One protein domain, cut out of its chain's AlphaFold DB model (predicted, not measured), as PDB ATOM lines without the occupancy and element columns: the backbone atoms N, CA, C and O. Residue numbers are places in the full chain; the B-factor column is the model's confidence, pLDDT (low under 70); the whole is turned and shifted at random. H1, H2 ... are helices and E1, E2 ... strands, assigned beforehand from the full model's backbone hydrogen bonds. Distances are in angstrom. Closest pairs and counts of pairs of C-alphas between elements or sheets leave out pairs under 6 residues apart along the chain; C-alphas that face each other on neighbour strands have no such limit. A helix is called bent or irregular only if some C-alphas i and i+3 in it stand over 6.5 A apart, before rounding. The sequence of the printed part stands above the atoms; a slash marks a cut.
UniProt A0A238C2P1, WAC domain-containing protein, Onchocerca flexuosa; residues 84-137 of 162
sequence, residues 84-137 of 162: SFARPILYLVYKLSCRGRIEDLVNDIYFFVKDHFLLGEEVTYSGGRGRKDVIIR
ATOM      1  N   SER A  84     161.445 273.002 106.491       86.94
ATOM      2  CA  SER A  84     161.943 271.954 107.392       86.94
ATOM      3  C   SER A  84     163.182 271.232 106.858       86.94
ATOM      4  O   SER A  84     164.013 270.786 107.647       86.94
ATOM      5  N   PHE A  85     163.371 271.187 105.536       88.81
ATOM      6  CA  PHE A  85     164.477 270.477 104.888       88.81
ATOM      7  C   PHE A  85     165.739 271.335 104.759       88.81
ATOM      8  O   PHE A  85     166.849 270.801 104.730       88.81
ATOM      9  N   ALA A  86     165.600 272.664 104.746       88.31
ATOM     10  CA  ALA A  86     166.704 273.581 104.467       88.31
ATOM     11  C   ALA A  86     167.866 273.434 105.463       88.31
ATOM     12  O   ALA A  86     169.024 273.317 105.065       88.31
ATOM     13  N   ARG A  87     167.569 273.412 106.769       88.06
ATOM     14  CA  ARG A  87     168.601 273.328 107.815       88.06
ATOM     15  C   ARG A  87     169.269 271.944 107.885       88.06
ATOM     16  O   ARG A  87     170.500 271.921 107.926       88.06
ATOM     17  N   PRO A  88     168.531 270.815 107.877       87.25
ATOM     18  CA  PRO A  88     169.133 269.483 107.814       87.25
ATOM     19  C   PRO A  88     170.000 269.277 106.573       87.25
ATOM     20  O   PRO A  88     171.142 268.847 106.702       87.25
ATOM     21  N   ILE A  89     169.517 269.653 105.387       89.50
ATOM     22  CA  ILE A  89     170.290 269.485 104.151       89.50
ATOM     23  C   ILE A  89     171.531 270.365 104.163       89.50
ATOM     24  O   ILE A  89     172.606 269.879 103.834       89.50
ATOM     25  N   LEU A  90     171.437 271.618 104.617       89.12
ATOM     26  CA  LEU A  90     172.617 272.471 104.757       89.12
ATOM     27  C   LEU A  90     173.648 271.869 105.724       89.12
ATOM     28  O   LEU A  90     174.847 271.949 105.471       89.12
ATOM     29  N   TYR A  91     173.198 271.244 106.815       87.88
ATOM     30  CA  TYR A  91     174.086 270.552 107.747       87.88
ATOM     31  C   TYR A  91     174.762 269.337 107.100       87.88
ATOM     32  O   TYR A  91     175.978 269.194 107.228       87.88
ATOM     33  N   LEU A  92     174.014 268.507 106.367       86.25
ATOM     34  CA  LEU A  92     174.562 267.372 105.616       86.25
ATOM     35  C   LEU A  92     175.573 267.857 104.571       86.25
ATOM     36  O   LEU A  92     176.693 267.363 104.525       86.25
ATOM     37  N   VAL A  93     175.241 268.903 103.816       88.94
ATOM     38  CA  VAL A  93     176.157 269.538 102.862       88.94
ATOM     39  C   VAL A  93     177.376 270.139 103.565       88.94
ATOM     40  O   VAL A  93     178.456 270.166 103.002       88.94
ATOM     41  N   TYR A  94     177.289 270.631 104.792       86.12
ATOM     42  CA  TYR A  94     178.476 271.179 105.449       86.12
ATOM     43  C   TYR A  94     179.362 270.096 106.083       86.12
ATOM     44  O   TYR A  94     180.584 270.223 106.097       86.12
ATOM     45  N   LYS A  95     178.757 269.035 106.632       80.88
ATOM     46  CA  LYS A  95     179.450 268.017 107.438       80.88
ATOM     47  C   LYS A  95     179.796 266.737 106.689       80.88
ATOM     48  O   LYS A  95     180.824 266.147 106.997       80.88
ATOM     49  N   LEU A  96     178.961 266.309 105.745       68.19
ATOM     50  CA  LEU A  96     179.187 265.113 104.926       68.19
ATOM     51  C   LEU A  96     179.839 265.435 103.570       68.19
ATOM     52  O   LEU A  96     180.261 264.513 102.872       68.19
ATOM     53  N   SER A  97     179.987 266.710 103.187       61.78
ATOM     54  CA  SER A  97     180.598 267.082 101.899       61.78
ATOM     55  C   SER A  97     182.118 267.033 101.913       61.78
ATOM     56  O   SER A  97     182.801 268.046 101.796       61.78
ATOM     57  N   CYS A  98     182.652 265.822 101.949       66.06
ATOM     58  CA  CYS A  98     183.986 265.542 101.422       66.06
ATOM     59  C   CYS A  98     183.903 265.009  99.980       66.06
ATOM     60  O   CYS A  98     184.777 264.268  99.534       66.06
ATOM     61  N   ARG A  99     182.830 265.332  99.243       72.81
ATOM     62  CA  ARG A  99     182.620 264.890  97.858       72.81
ATOM     63  C   ARG A  99     183.069 265.973  96.882       72.81
ATOM     64  O   ARG A  99     182.675 267.126  97.008       72.81
ATOM     65  N   GLY A 100     183.877 265.593  95.890       77.56
ATOM     66  CA  GLY A 100     184.343 266.510  94.842       77.56
ATOM     67  C   GLY A 100     183.319 266.761  93.726       77.56
ATOM     68  O   GLY A 100     183.369 267.808  93.084       77.56
ATOM     69  N   ARG A 101     182.385 265.826  93.489       86.62
ATOM     70  CA  ARG A 101     181.335 265.938  92.464       86.62
ATOM     71  C   ARG A 101     179.983 266.208  93.123       86.62
ATOM     72  O   ARG A 101     179.606 265.516  94.064       86.62
ATOM     73  N   ILE A 102     179.240 267.179  92.591       85.69
ATOM     74  CA  ILE A 102     177.921 267.557  93.120       85.69
ATOM     75  C   ILE A 102     176.899 266.417  93.023       85.69
ATOM     76  O   ILE A 102     176.081 266.260  93.918       85.69
ATOM     77  N   GLU A 103     176.980 265.587  91.982       87.38
ATOM     78  CA  GLU A 103     176.090 264.433  91.791       87.38
ATOM     79  C   GLU A 103     176.215 263.416  92.930       87.38
ATOM     80  O   GLU A 103     175.207 262.937  93.445       87.38
ATOM     81  N   ASP A 104     177.443 263.142  93.378       87.88
ATOM     82  CA  ASP A 104     177.697 262.214  94.486       87.88
ATOM     83  C   ASP A 104     177.121 262.767  95.793       87.88
ATOM     84  O   ASP A 104     176.488 262.043  96.556       87.88
ATOM     85  N   LEU A 105     177.283 264.074  96.019       88.31
ATOM     86  CA  LEU A 105     176.710 264.762  97.172       88.31
ATOM     87  C   LEU A 105     175.175 264.707  97.170       88.31
ATOM     88  O   LEU A 105     174.563 264.443  98.203       88.31
ATOM     89  N   VAL A 106     174.547 264.954  96.018       89.12
ATOM     90  CA  VAL A 106     173.085 264.890  95.877       89.12
ATOM     91  C   VAL A 106     172.578 263.478  96.167       89.12
ATOM     92  O   VAL A 106     171.585 263.335  96.878       89.12
ATOM     93  N   ASN A 107     173.271 262.448  95.679       89.75
ATOM     94  CA  ASN A 107     172.924 261.057  95.963       89.75
ATOM     95  C   ASN A 107     173.024 260.738  97.460       89.75
ATOM     96  O   ASN A 107     172.077 260.188  98.019       89.75
ATOM     97  N   ASP A 108     174.117 261.123  98.122       87.25
ATOM     98  CA  ASP A 108     174.296 260.896  99.563       87.25
ATOM     99  C   ASP A 108     173.167 261.555 100.381       87.25
ATOM    100  O   ASP A 108     172.577 260.928 101.263       87.25
ATOM    101  N   ILE A 109     172.814 262.804 100.054       89.44
ATOM    102  CA  ILE A 109     171.708 263.522 100.707       89.44
ATOM    103  C   ILE A 109     170.374 262.832 100.434       89.44
ATOM    104  O   ILE A 109     169.570 262.684 101.351       89.44
ATOM    105  N   TYR A 110     170.133 262.409  99.191       89.94
ATOM    106  CA  TYR A 110     168.904 261.722  98.815       89.94
ATOM    107  C   TYR A 110     168.716 260.436  99.622       89.94
ATOM    108  O   TYR A 110     167.659 260.250 100.218       89.94
ATOM    109  N   PHE A 111     169.737 259.577  99.687       89.56
ATOM    110  CA  PHE A 111     169.657 258.330 100.448       89.56
ATOM    111  C   PHE A 111     169.491 258.579 101.946       89.56
ATOM    112  O   PHE A 111     168.699 257.894 102.583       89.56
ATOM    113  N   PHE A 112     170.154 259.598 102.498       87.88
ATOM    114  CA  PHE A 112     169.947 259.970 103.893       87.88
ATOM    115  C   PHE A 112     168.499 260.411 104.149       87.88
ATOM    116  O   PHE A 112     167.821 259.847 104.999       87.88
ATOM    117  N   VAL A 113     167.997 261.394 103.400       88.62
ATOM    118  CA  VAL A 113     166.664 261.976 103.630       88.62
ATOM    119  C   VAL A 113     165.546 260.976 103.337       88.62
ATOM    120  O   VAL A 113     164.530 260.984 104.019       88.62
ATOM    121  N   LYS A 114     165.732 260.078 102.364       89.12
ATOM    122  CA  LYS A 114     164.756 259.033 102.035       89.12
ATOM    123  C   LYS A 114     164.426 258.136 103.235       89.12
ATOM    124  O   LYS A 114     163.271 257.748 103.391       89.12
ATOM    125  N   ASP A 115     165.425 257.816 104.053       87.69
ATOM    126  CA  ASP A 115     165.290 256.851 105.147       87.69
ATOM    127  C   ASP A 115     165.097 257.527 106.523       87.69
ATOM    128  O   ASP A 115     164.992 256.841 107.541       87.69
ATOM    129  N   HIS A 116     165.040 258.866 106.580       87.62
ATOM    130  CA  HIS A 116     164.994 259.629 107.830       87.62
ATOM    131  C   HIS A 116     163.909 260.708 107.807       87.62
ATOM    132  O   HIS A 116     163.928 261.604 106.969       87.62
ATOM    133  N   PHE A 117     163.034 260.696 108.814       89.94
ATOM    134  CA  PHE A 117     162.105 261.801 109.044       89.94
ATOM    135  C   PHE A 117     162.836 263.051 109.539       89.94
ATOM    136  O   PHE A 117     163.727 262.968 110.393       89.94
ATOM    137  N   LEU A 118     162.413 264.220 109.060       89.50
ATOM    138  CA  LEU A 118     162.948 265.513 109.480       89.50
ATOM    139  C   LEU A 118     161.963 266.259 110.385       89.50
ATOM    140  O   LEU A 118     160.743 266.146 110.283       89.50
ATOM    141  N   LEU A 119     162.493 267.066 111.302       89.88
ATOM    142  CA  LEU A 119     161.655 267.884 112.179       89.88
ATOM    143  C   LEU A 119     160.882 268.931 111.366       89.88
ATOM    144  O   LEU A 119     161.468 269.698 110.606       89.88
ATOM    145  N   GLY A 120     159.569 268.998 111.582       89.62
ATOM    146  CA  GLY A 120     158.671 269.892 110.851       89.62
ATOM    147  C   GLY A 120     158.302 269.401 109.450       89.62
ATOM    148  O   GLY A 120     157.684 270.153 108.704       89.62
ATOM    149  N   GLU A 121     158.684 268.183 109.072       91.31
ATOM    150  CA  GLU A 121     158.213 267.537 107.847       91.31
ATOM    151  C   GLU A 121     156.718 267.204 107.949       91.31
ATOM    152  O   GLU A 121     156.253 266.721 108.987       91.31
ATOM    153  N   GLU A 122     155.975 267.483 106.879       90.19
ATOM    154  CA  GLU A 122     154.572 267.102 106.728       90.19
ATOM    155  C   GLU A 122     154.500 265.746 106.020       90.19
ATOM    156  O   GLU A 122     155.025 265.579 104.921       90.19
ATOM    157  N   VAL A 123     153.868 264.770 106.666       91.19
ATOM    158  CA  VAL A 123     153.732 263.401 106.163       91.19
ATOM    159  C   VAL A 123     152.285 262.947 106.268       91.19
ATOM    160  O   VAL A 123     151.557 263.330 107.184       91.19
ATOM    161  N   THR A 124     151.858 262.071 105.365       91.62
ATOM    162  CA  THR A 124     150.523 261.474 105.441       91.62
ATOM    163  C   THR A 124     150.587 260.168 106.226       91.62
ATOM    164  O   THR A 124     151.161 259.174 105.785       91.62
ATOM    165  N   TYR A 125     149.942 260.139 107.388       90.31
ATOM    166  CA  TYR A 125     149.730 258.924 108.164       90.31
ATOM    167  C   TYR A 125     148.537 258.141 107.605       90.31
ATOM    168  O   TYR A 125     147.396 258.608 107.636       90.31
ATOM    169  N   SER A 126     148.786 256.924 107.119       88.44
ATOM    170  CA  SER A 126     147.745 255.976 106.717       88.44
ATOM    171  C   SER A 126     147.556 254.906 107.792       88.44
ATOM    172  O   SER A 126     148.329 253.954 107.867       88.44
ATOM    173  N   GLY A 127     146.520 255.055 108.618       87.38
ATOM    174  CA  GLY A 127     146.126 254.050 109.610       87.38
ATOM    175  C   GLY A 127     144.737 253.477 109.332       87.38
ATOM    176  O   GLY A 127     144.027 253.934 108.438       87.38
ATOM    177  N   GLY A 128     144.288 252.527 110.158       80.88
ATOM    178  CA  GLY A 128     142.974 251.874 110.007       80.88
ATOM    179  C   GLY A 128     141.748 252.806 110.072       80.88
ATOM    180  O   GLY A 128     140.640 252.374 109.786       80.88
ATOM    181  N   ARG A 129     141.929 254.088 110.425       78.06
ATOM    182  CA  ARG A 129     140.881 255.129 110.462       78.06
ATOM    183  C   ARG A 129     140.973 256.138 109.304       78.06
ATOM    184  O   ARG A 129     140.393 257.216 109.401       78.06
ATOM    185  N   GLY A 130     141.710 255.812 108.241       85.00
ATOM    186  CA  GLY A 130     141.893 256.663 107.064       85.00
ATOM    187  C   GLY A 130     143.229 257.408 107.038       85.00
ATOM    188  O   GLY A 130     144.106 257.190 107.880       85.00
ATOM    189  N   ARG A 131     143.383 258.276 106.032       91.06
ATOM    190  CA  ARG A 131     144.575 259.111 105.829       91.06
ATOM    191  C   ARG A 131     144.447 260.425 106.596       91.06
ATOM    192  O   ARG A 131     143.388 261.050 106.562       91.06
ATOM    193  N   LYS A 132     145.514 260.824 107.285       91.50
ATOM    194  CA  LYS A 132     145.622 262.115 107.970       91.50
ATOM    195  C   LYS A 132     146.989 262.722 107.716       91.50
ATOM    196  O   LYS A 132     147.988 262.035 107.902       91.50
ATOM    197  N   ASP A 133     147.016 264.000 107.381       91.75
ATOM    198  CA  ASP A 133     148.265 264.747 107.271       91.75
ATOM    199  C   ASP A 133     148.732 265.151 108.674       91.75
ATOM    200  O   ASP A 133     147.951 265.618 109.512       91.75
ATOM    201  N   VAL A 134     149.994 264.856 108.975       92.31
ATOM    202  CA  VAL A 134     150.614 265.037 110.290       92.31
ATOM    203  C   VAL A 134     151.989 265.675 110.137       92.31
ATOM    204  O   VAL A 134     152.647 265.530 109.114       92.31
ATOM    205  N   ILE A 135     152.443 266.372 111.178       92.62
ATOM    206  CA  ILE A 135     153.749 267.041 111.189       92.62
ATOM    207  C   ILE A 135     154.657 266.361 112.209       92.62
ATOM    208  O   ILE A 135     154.278 266.196 113.374       92.62
ATOM    209  N   ILE A 136     155.879 266.028 111.802       91.94
ATOM    210  CA  ILE A 136     156.885 265.426 112.678       91.94
ATOM    211  C   ILE A 136     157.380 266.461 113.695       91.94
ATOM    212  O   ILE A 136     157.997 267.468 113.351       91.94
ATOM    213  N   ARG A 137     157.116 266.222 114.984       90.62
ATOM    214  CA  ARG A 137     157.533 267.118 116.085       90.62
ATOM    215  C   ARG A 137     158.796 266.662 116.801       90.62
ATOM    216  O   ARG A 137     159.500 267.486 117.376       90.62
TER     217      ARG A 137
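Overview. This is residues 84 to 137 of the 162 residues of the protein "WAC domain-containing protein" of Onchocerca flexuosa (UniProt A0A238C2P1). A two-stranded hairpin, E1 and E2, makes one end of a long, thin model, and a loosely packed pair of helices, H1 and H2, makes the other end. The helices run opposite ways at a steep tilt and touch over a part of each, while the hairpin reaches away from them and its tip, residues 126 to 131, sticks out free. The printed part has 54 residues with two named helices and two named strands, in the order H1, H2, E1, E2; the sheet's order is E1 - E2, antiparallel, and the class is mixed, helices and strands. The whole is loose, with a radius of gyration of the C-alphas of 14.3 A, and it is a rod spanning 47 by 17 by 11 A.

Arrangement. E1, residues 122 to 127, and E2, residues 130 to 135, form a hairpin of antiparallel neighbour strands with an angle of 150 degrees between their directions. The C-alphas of Thr 124 and Asp 133 face each other at 4.4 A. N 123 and O 134 are within hydrogen-bond range at 2.8 A, as are N 132 and O 125 at 2.9 A. H2, residues 102 to 114, is apart from E2. H1, residues 84 to 95, is apart from both E1 and E2. H1 and H2 touch, H1 with residues 89 to 93 alone and H2 with residues 105 to 109 alone; their closest C-alphas, those of Leu 92 and Ile 109, are 6.9 A apart. Their lines stand at a steep tilt of 51 degrees, and they run opposite ways. In H2 every O i to N i+4 pair is within hydrogen-bond range; in H1 7 of 8 are.

Along the chain. E1 measures 15.8 A from first to last C-alpha, beginning at C-alpha 122 at (154.572, 267.102, 106.728). E2 measures 16.3 A and ends at C-alpha 135 at (153.749, 267.041, 111.189). H2 has 13 residues and measures 18.0 A. H1 has 12 residues, measures 17.9 A and begins at C-alpha 84 at (161.943, 271.954, 107.392). H1 is irregular, but only just: C-alphas 84 and 87 are 6.8 A apart.

Size, cuts and confidence. The two C-alphas farthest apart are those of Gly 100, in the link between H1 and H2, and Arg 129, in the link between E1 and E2, at 47.6 A. The link from E1 to E2 is tight, with 2 residues; the links from H1 to H2, 6 residues, and from H2 to E1, 7 residues, are short. The printed part has no cut. The mean pLDDT of the printed part is 86.7, and residues 96 to 98 are under 70.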